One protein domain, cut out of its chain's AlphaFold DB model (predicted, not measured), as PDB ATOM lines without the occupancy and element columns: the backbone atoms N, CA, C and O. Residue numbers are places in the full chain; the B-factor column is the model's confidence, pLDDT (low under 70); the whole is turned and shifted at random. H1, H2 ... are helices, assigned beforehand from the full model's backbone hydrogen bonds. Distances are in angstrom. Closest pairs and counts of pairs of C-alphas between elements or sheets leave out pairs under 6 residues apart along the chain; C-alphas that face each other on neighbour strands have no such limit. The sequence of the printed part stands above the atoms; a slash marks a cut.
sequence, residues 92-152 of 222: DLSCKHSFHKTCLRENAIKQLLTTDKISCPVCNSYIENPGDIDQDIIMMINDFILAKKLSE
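This is residues 92 to 152 of the 222 residues of the protein "RING-type domain-containing protein" of Stentor coeruleus (UniProt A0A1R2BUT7). Two helices, H1 and the longer H2, run the same way at a small angle, and a long loop folds back from the end of H1 to the beginning of H2. The first printed residues, 92 to 100, and much of this loop gather at one end of an elongated shape, while H2 runs on to Glu 152 at the other end. The printed part has 61 residues with two named helices, H1 then H2, and no named strand; the class is all helix, with 32 residues in the helices. The whole is compact, with a radius of gyration of the C-alphas of 11.4 A, and the C-alphas span 36 by 20 by 18 A.

H1, residues 101 to 114, and H2, residues 135 to 152, only just touch, with 3 pairs of C-alphas within 8 A. The closest C-alphas of the two are those of Arg 105 and Ile 137, 6.3 A apart. H2 touches H1 with residues 137 to 141 alone. The helices run the same way at a shallow tilt of 18 degrees, and their centres are 12.6 A apart. In H1, 9 of 10 O i to N i+4 pairs are within hydrogen-bond range; in H2 every such pair is.

Residues 92 to 100 come before H1. H1 begins at C-alpha 101, (193.345, 260.822, 269.128), and is 20.4 A long from first to last C-alpha. Residues 115 to 134 follow with no named element. H2 begins at C-alpha 135, (188.004, 265.516, 260.494), and ends at C-alpha 152, (204.955, 261.153, 241.716), with 25.7 A between these two C-alphas.

The two C-alphas farthest apart are those of Lys 96 and Glu 152, 36.3 A. The printed part has no cut. The link from H1 to H2, 20 residues, is long. The mean pLDDT of the printed part is 77.1, and residues 128 to 133, residue 137 and residues 148 to 152 are under 70.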
ATOM      1  N   ASP A  92     186.761 255.980 270.223       85.62
ATOM      2  CA  ASP A  92     186.243 254.648 269.925       85.62
ATOM      3  C   ASP A  92     186.093 254.459 268.413       85.62
ATOM      4  O   ASP A  92     185.333 255.173 267.762       85.62
ATOM      5  N   LEU A  93     186.791 253.469 267.858       84.62
ATOM      6  CA  LEU A  93     186.557 253.025 266.483       84.62
ATOM      7  C   LEU A  93     185.296 252.151 266.397       84.62
ATOM      8  O   LEU A  93     184.875 251.541 267.383       84.62
ATOM      9  N   SER A  94     184.760 251.970 265.190       83.94
ATOM     10  CA  SER A  94     183.655 251.036 264.903       83.94
ATOM     11  C   SER A  94     183.940 249.588 265.338       83.94
ATOM     12  O   SER A  94     183.037 248.869 265.767       83.94
ATOM     13  N   CYS A  95     185.214 249.174 265.343       87.88
ATOM     14  CA  CYS A  95     185.667 247.888 265.891       87.88
ATOM     15  C   CYS A  95     185.700 247.816 267.434       87.88
ATOM     16  O   CYS A  95     186.156 246.815 267.984       87.88
ATOM     17  N   LYS A  96     185.217 248.851 268.138       87.69
ATOM     18  CA  LYS A  96     185.162 248.994 269.609       87.69
ATOM     19  C   LYS A  96     186.512 249.095 270.325       87.69
ATOM     20  O   LYS A  96     186.548 249.074 271.554       87.69
ATOM     21  N   HIS A  97     187.609 249.235 269.589       89.50
ATOM     22  CA  HIS A  97     188.910 249.556 270.170       89.50
ATOM     23  C   HIS A  97     189.045 251.063 270.399       89.50
ATOM     24  O   HIS A  97     188.639 251.861 269.550       89.50
ATOM     25  N   SER A  98     189.630 251.430 271.540       88.44
ATOM     26  CA  SER A  98     189.737 252.813 272.005       88.44
ATOM     27  C   SER A  98     191.189 253.286 272.038       88.44
ATOM     28  O   SER A  98     192.077 252.572 272.516       88.44
ATOM     29  N   PHE A  99     191.431 254.517 271.588       90.44
ATOM     30  CA  PHE A  99     192.770 255.113 271.520       90.44
ATOM     31  C   PHE A  99     192.749 256.592 271.909       90.44
ATOM     32  O   PHE A  99     191.696 257.229 271.895       90.44
ATOM     33  N   HIS A 100     193.916 257.166 272.225       88.94
ATOM     34  CA  HIS A 100     194.057 258.622 272.190       88.94
ATOM     35  C   HIS A 100     193.999 259.071 270.732       88.94
ATOM     36  O   HIS A 100     194.579 258.416 269.858       88.94
ATOM     37  N   LYS A 101     193.374 260.223 270.472       84.56
ATOM     38  CA  LYS A 101     193.345 260.822 269.128       84.56
ATOM     39  C   LYS A 101     194.751 260.992 268.542       84.56
ATOM     40  O   LYS A 101     194.970 260.707 267.369       84.56
ATOM     41  N   THR A 102     195.713 261.413 269.365       86.00
ATOM     42  CA  THR A 102     197.121 261.588 268.974       86.00
ATOM     43  C   THR A 102     197.778 260.266 268.592       86.00
ATOM     44  O   THR A 102     198.337 260.163 267.503       86.00
ATOM     45  N   CYS A 103     197.640 259.229 269.422       89.38
ATOM     46  CA  CYS A 103     198.191 257.906 269.132       89.38
ATOM     47  C   CYS A 103     197.605 257.313 267.846       89.38
ATOM     48  O   CYS A 103     198.340 256.764 267.025       89.38
ATOM     49  N   LEU A 104     196.290 257.446 267.647       86.62
ATOM     50  CA  LEU A 104     195.641 256.973 266.429       86.62
ATOM     51  C   LEU A 104     196.129 257.746 265.194       86.62
ATOM     52  O   LEU A 104     196.428 257.122 264.177       86.62
ATOM     53  N   ARG A 105     196.276 259.077 265.290       82.50
ATOM     54  CA  ARG A 105     196.814 259.934 264.219       82.50
ATOM     55  C   ARG A 105     198.231 259.526 263.820       82.50
ATOM     56  O   ARG A 105     198.497 259.317 262.641       82.50
ATOM     57  N   GLU A 106     199.136 259.387 264.783       84.62
ATOM     58  CA  GLU A 106     200.521 258.982 264.517       84.62
ATOM     59  C   GLU A 106     200.600 257.598 263.872       84.62
ATOM     60  O   GLU A 106     201.369 257.382 262.933       84.62
ATOM     61  N   ASN A 107     199.778 256.660 264.345       87.31
ATOM     62  CA  ASN A 107     199.695 255.334 263.755       87.31
ATOM     63  C   ASN A 107     199.141 255.378 262.318       87.31
ATOM     64  O   ASN A 107     199.683 254.712 261.439       87.31
ATOM     65  N   ALA A 108     198.117 256.194 262.053       81.38
ATOM     66  CA  ALA A 108     197.570 256.379 260.711       81.38
ATOM     67  C   ALA A 108     198.619 256.934 259.733       81.38
ATOM     68  O   ALA A 108     198.750 256.419 258.625       81.38
ATOM     69  N   ILE A 109     199.431 257.913 260.152       77.88
ATOM     70  CA  ILE A 109     200.537 258.450 259.337       77.88
ATOM     71  C   ILE A 109     201.553 257.351 259.003       77.88
ATOM     72  O   ILE A 109     201.961 257.212 257.850       77.88
ATOM     73  N   LYS A 110     201.943 256.530 259.988       83.12
ATOM     74  CA  LYS A 110     202.867 255.402 259.767       83.12
ATOM     75  C   LYS A 110     202.305 254.376 258.781       83.12
ATOM     76  O   LYS A 110     203.040 253.886 257.923       83.12
ATOM     77  N   GLN A 111     201.012 254.072 258.878       82.69
ATOM     78  CA  GLN A 111     200.351 253.179 257.929       82.69
ATOM     79  C   GLN A 111     200.317 253.789 256.526       82.69
ATOM     80  O   GLN A 111     200.638 253.080 255.585       82.69
ATOM     81  N   LEU A 112     200.061 255.093 256.380       74.75
ATOM     82  CA  LEU A 112     200.053 255.779 255.078       74.75
ATOM     83  C   LEU A 112     201.414 255.856 254.383       74.75
ATOM     84  O   LEU A 112     201.492 255.859 253.154       74.75
ATOM     85  N   LEU A 113     202.498 255.905 255.157       72.38
ATOM     86  CA  LEU A 113     203.857 255.844 254.618       72.38
ATOM     87  C   LEU A 113     204.179 254.481 253.988       72.38
ATOM     88  O   LEU A 113     205.046 254.398 253.123       72.38
ATOM     89  N   THR A 114     203.499 253.420 254.424       74.75
ATOM     90  CA  THR A 114     203.793 252.032 254.028       74.75
ATOM     91  C   THR A 114     202.704 251.411 253.158       74.75
ATOM     92  O   THR A 114     202.984 250.534 252.345       74.75
ATOM     93  N   THR A 115     201.466 251.873 253.293       70.69
ATOM     94  CA  THR A 115     200.265 251.344 252.646       70.69
ATOM     95  C   THR A 115     199.306 252.495 252.357       70.69
ATOM     96  O   THR A 115     199.201 253.413 253.152       70.69
ATOM     97  N   ASP A 116     198.541 252.476 251.267       71.56
ATOM     98  CA  ASP A 116     197.608 253.584 250.975       71.56
ATOM     99  C   ASP A 116     196.302 253.519 251.794       71.56
ATOM    100  O   ASP A 116     195.276 254.066 251.387       71.56
ATOM    101  N   LYS A 117     196.291 252.784 252.914       74.62
ATOM    102  CA  LYS A 117     195.070 252.438 253.640       74.62
ATOM    103  C   LYS A 117     195.272 252.462 255.154       74.62
ATOM    104  O   LYS A 117     196.366 252.209 255.643       74.62
ATOM    105  N   ILE A 118     194.201 252.757 255.889       80.44
ATOM    106  CA  ILE A 118     194.228 252.886 257.350       80.44
ATOM    107  C   ILE A 118     193.360 251.803 257.975       80.44
ATOM    108  O   ILE A 118     192.227 251.546 257.560       80.44
ATOM    109  N   SER A 119     193.911 251.171 259.000       87.50
ATOM    110  CA  SER A 119     193.308 250.068 259.724       87.50
ATOM    111  C   SER A 119     193.542 250.214 261.223       87.50
ATOM    112  O   SER A 119     194.515 250.830 261.674       87.50
ATOM    113  N   CYS A 120     192.638 249.640 262.013       88.88
ATOM    114  CA  CYS A 120     192.791 249.573 263.459       88.88
ATOM    115  C   CYS A 120     194.109 248.858 263.819       88.88
ATOM    116  O   CYS A 120     194.289 247.716 263.400       88.88
ATOM    117  N   PRO A 121     194.992 249.454 264.644       88.75
ATOM    118  CA  PRO A 121     196.276 248.843 264.997       88.75
ATOM    119  C   PRO A 121     196.171 247.533 265.795       88.75
ATOM    120  O   PRO A 121     197.169 246.842 265.961       88.75
ATOM    121  N   VAL A 122     194.985 247.198 266.312       89.88
ATOM    122  CA  VAL A 122     194.771 246.012 267.155       89.88
ATOM    123  C   VAL A 122     194.209 244.840 266.355       89.88
ATOM    124  O   VAL A 122     194.670 243.714 266.500       89.88
ATOM    125  N   CYS A 123     193.204 245.087 265.513       90.19
ATOM    126  CA  CYS A 123     192.477 244.030 264.799       90.19
ATOM    127  C   CYS A 123     192.547 244.137 263.273       90.19
ATOM    128  O   CYS A 123     191.919 243.336 262.585       90.19
ATOM    129  N   ASN A 124     193.267 245.129 262.738       87.00
ATOM    130  CA  ASN A 124     193.396 245.420 261.306       87.00
ATOM    131  C   ASN A 124     192.065 245.636 260.564       87.00
ATOM    132  O   ASN A 124     192.030 245.624 259.334       87.00
ATOM    133  N   SER A 125     190.965 245.866 261.287       85.81
ATOM    134  CA  SER A 125     189.697 246.265 260.681       85.81
ATOM    135  C   SER A 125     189.881 247.588 259.950       85.81
ATOM    136  O   SER A 125     190.472 248.522 260.500       85.81
ATOM    137  N   TYR A 126     189.388 247.652 258.717       81.25
ATOM    138  CA  TYR A 126     189.462 248.852 257.901       81.25
ATOM    139  C   TYR A 126     188.678 249.991 258.525       81.25
ATOM    140  O   TYR A 126     187.566 249.795 259.010       81.25
ATOM    141  N   ILE A 127     189.264 251.181 258.473       76.12
ATOM    142  CA  ILE A 127     188.563 252.396 258.858       76.12
ATOM    143  C   ILE A 127     188.009 253.014 257.574       76.12
ATOM    144  O   ILE A 127     188.685 253.779 256.892       76.12
ATOM    145  N   GLU A 128     186.815 252.567 257.182       58.41
ATOM    146  CA  GLU A 128     186.204 252.911 255.887       58.41
ATOM    147  C   GLU A 128     185.510 254.276 255.898       58.41
ATOM    148  O   GLU A 128     185.390 254.911 254.852       58.41
ATOM    149  N   ASN A 129     185.069 254.747 257.071       57.09
ATOM    150  CA  ASN A 129     184.258 255.951 257.184       57.09
ATOM    151  C   ASN A 129     185.003 257.122 257.838       57.09
ATOM    152  O   ASN A 129     185.550 256.970 258.930       57.09
ATOM    153  N   PRO A 130     184.885 258.333 257.261       50.72
ATOM    154  CA  PRO A 130     185.245 259.590 257.905       50.72
ATOM    155  C   PRO A 130     184.654 259.803 259.301       50.72
ATOM    156  O   PRO A 130     185.183 260.581 260.071       50.72
ATOM    157  N   GLY A 131     183.533 259.165 259.643       55.88
ATOM    158  CA  GLY A 131     182.951 259.287 260.986       55.88
ATOM    159  C   GLY A 131     183.780 258.595 262.074       55.88
ATOM    160  O   GLY A 131     183.727 259.003 263.231       55.88
ATOM    161  N   ASP A 132     184.570 257.591 261.685       58.34
ATOM    162  CA  ASP A 132     185.439 256.818 262.573       58.34
ATOM    163  C   ASP A 132     186.820 257.472 262.743       58.34
ATOM    164  O   ASP A 132     187.674 256.900 263.415       58.34
ATOM    165  N   ILE A 133     187.084 258.618 262.099       64.50
ATOM    166  CA  ILE A 133     188.346 259.361 262.196       64.50
ATOM    167  C   ILE A 133     188.041 260.861 262.322       64.50
ATOM    168  O   ILE A 133     187.241 261.408 261.582       64.50
ATOM    169  N   ASP A 134     188.682 261.562 263.256       70.88
ATOM    170  CA  ASP A 134     188.506 263.010 263.421       70.88
ATOM    171  C   ASP A 134     188.740 263.765 262.087       70.88
ATOM    172  O   ASP A 134     189.675 263.432 261.349       70.88
ATOM    173  N   GLN A 135     187.912 264.769 261.761       70.44
ATOM    174  CA  GLN A 135     188.004 265.516 260.494       70.44
ATOM    175  C   GLN A 135     189.405 266.094 260.256       70.44
ATOM    176  O   GLN A 135     189.891 266.073 259.123       70.44
ATOM    177  N   ASP A 136     190.094 266.520 261.317       70.06
ATOM    178  CA  ASP A 136     191.450 267.058 261.211       70.06
ATOM    179  C   ASP A 136     192.469 265.980 260.816       70.06
ATOM    180  O   ASP A 136     193.511 266.266 260.220       70.06
ATOM    181  N   ILE A 137     192.218 264.724 261.189       68.75
ATOM    182  CA  ILE A 137     193.059 263.595 260.791       68.75
ATOM    183  C   ILE A 137     192.783 263.277 259.316       68.75
ATOM    184  O   ILE A 137     193.727 263.100 258.555       68.75
ATOM    185  N   ILE A 138     191.525 263.298 258.875       72.38
ATOM    186  CA  ILE A 138     191.140 263.059 257.471       72.38
ATOM    187  C   ILE A 138     191.736 264.099 256.531       72.38
ATOM    188  O   ILE A 138     192.267 263.744 255.479       72.38
ATOM    189  N   MET A 139     191.668 265.375 256.904       74.88
ATOM    190  CA  MET A 139     192.256 266.455 256.119       74.88
ATOM    191  C   MET A 139     193.764 266.245 255.949       74.88
ATOM    192  O   MET A 139     194.259 266.247 254.826       74.88
ATOM    193  N   MET A 140     194.471 265.921 257.035       73.81
ATOM    194  CA  MET A 140     195.903 265.608 256.991       73.81
ATOM    195  C   MET A 140     196.219 264.396 256.098       73.81
ATOM    196  O   MET A 140     197.209 264.401 255.369       73.81
ATOM    197  N   ILE A 141     195.383 263.356 256.139       72.69
ATOM    198  CA  ILE A 141     195.520 262.169 255.283       72.69
ATOM    199  C   ILE A 141     195.364 262.553 253.809       72.69
ATOM    200  O   ILE A 141     196.178 262.151 252.976       72.69
ATOM    201  N   ASN A 142     194.341 263.344 253.484       73.69
ATOM    202  CA  ASN A 142     194.093 263.807 252.122       73.69
ATOM    203  C   ASN A 142     195.246 264.665 251.602       73.69
ATOM    204  O   ASN A 142     195.696 264.439 250.478       73.69
ATOM    205  N   ASP A 143     195.767 265.580 252.420       77.31
ATOM    206  CA  ASP A 143     196.923 266.410 252.076       77.31
ATOM    207  C   ASP A 143     198.167 265.557 251.826       77.31
ATOM    208  O   ASP A 143     198.880 265.766 250.846       77.31
ATOM    209  N   PHE A 144     198.404 264.542 252.662       73.56
ATOM    210  CA  PHE A 144     199.525 263.621 252.496       73.56
ATOM    211  C   PHE A 144     199.409 262.795 251.204       73.56
ATOM    212  O   PHE A 144     200.363 262.707 250.428       73.56
ATOM    213  N   ILE A 145     198.229 262.228 250.926       73.31
ATOM    214  CA  ILE A 145     197.961 261.482 249.687       73.31
ATOM    215  C   ILE A 145     198.094 262.399 248.467       73.31
ATOM    216  O   ILE A 145     198.651 261.992 247.445       73.31
ATOM    217  N   LEU A 146     197.593 263.632 248.552       74.25
ATOM    218  CA  LEU A 146     197.718 264.622 247.489       74.25
ATOM    219  C   LEU A 146     199.188 264.977 247.250       74.25
ATOM    220  O   LEU A 146     199.627 264.942 246.106       74.25
ATOM    221  N   ALA A 147     199.962 265.240 248.304       73.50
ATOM    222  CA  ALA A 147     201.389 265.528 248.212       73.50
ATOM    223  C   ALA A 147     202.170 264.368 247.576       73.50
ATOM    224  O   ALA A 147     202.980 264.609 246.682       73.50
ATOM    225  N   LYS A 148     201.876 263.115 247.954       69.88
ATOM    226  CA  LYS A 148     202.452 261.908 247.334       69.88
ATOM    227  C   LYS A 148     202.088 261.795 245.848       69.88
ATOM    228  O   LYS A 148     202.949 261.581 245.004       69.88
ATOM    229  N   LYS A 149     200.819 262.016 245.492       67.62
ATOM    230  CA  LYS A 149     200.377 262.017 244.084       67.62
ATOM    231  C   LYS A 149     201.020 263.144 243.274       67.62
ATOM    232  O   LYS A 149     201.294 262.962 242.089       67.62
ATOM    233  N   LEU A 150     201.215 264.318 243.872       65.31
ATOM    234  CA  LEU A 150     201.856 265.460 243.221       65.31
ATOM    235  C   LEU A 150     203.360 265.228 243.042       65.31
ATOM    236  O   LEU A 150     203.883 265.536 241.972       65.31
ATOM    237  N   SER A 151     204.039 264.637 244.030       66.00
ATOM    238  CA  SER A 151     205.456 264.294 243.913       66.00
ATOM    239  C   SER A 151     205.685 263.231 242.837       66.00
ATOM    240  O   SER A 151     206.543 263.430 241.986       66.00
ATOM    241  N   GLU A 152     204.865 262.180 242.767       63.97
ATOM    242  CA  GLU A 152     204.955 261.153 241.716       63.97
ATOM    243  C   GLU A 152     204.705 261.708 240.299       63.97
ATOM    244  O   GLU A 152     205.315 261.257 239.332       63.97
TER     245      GLU A 152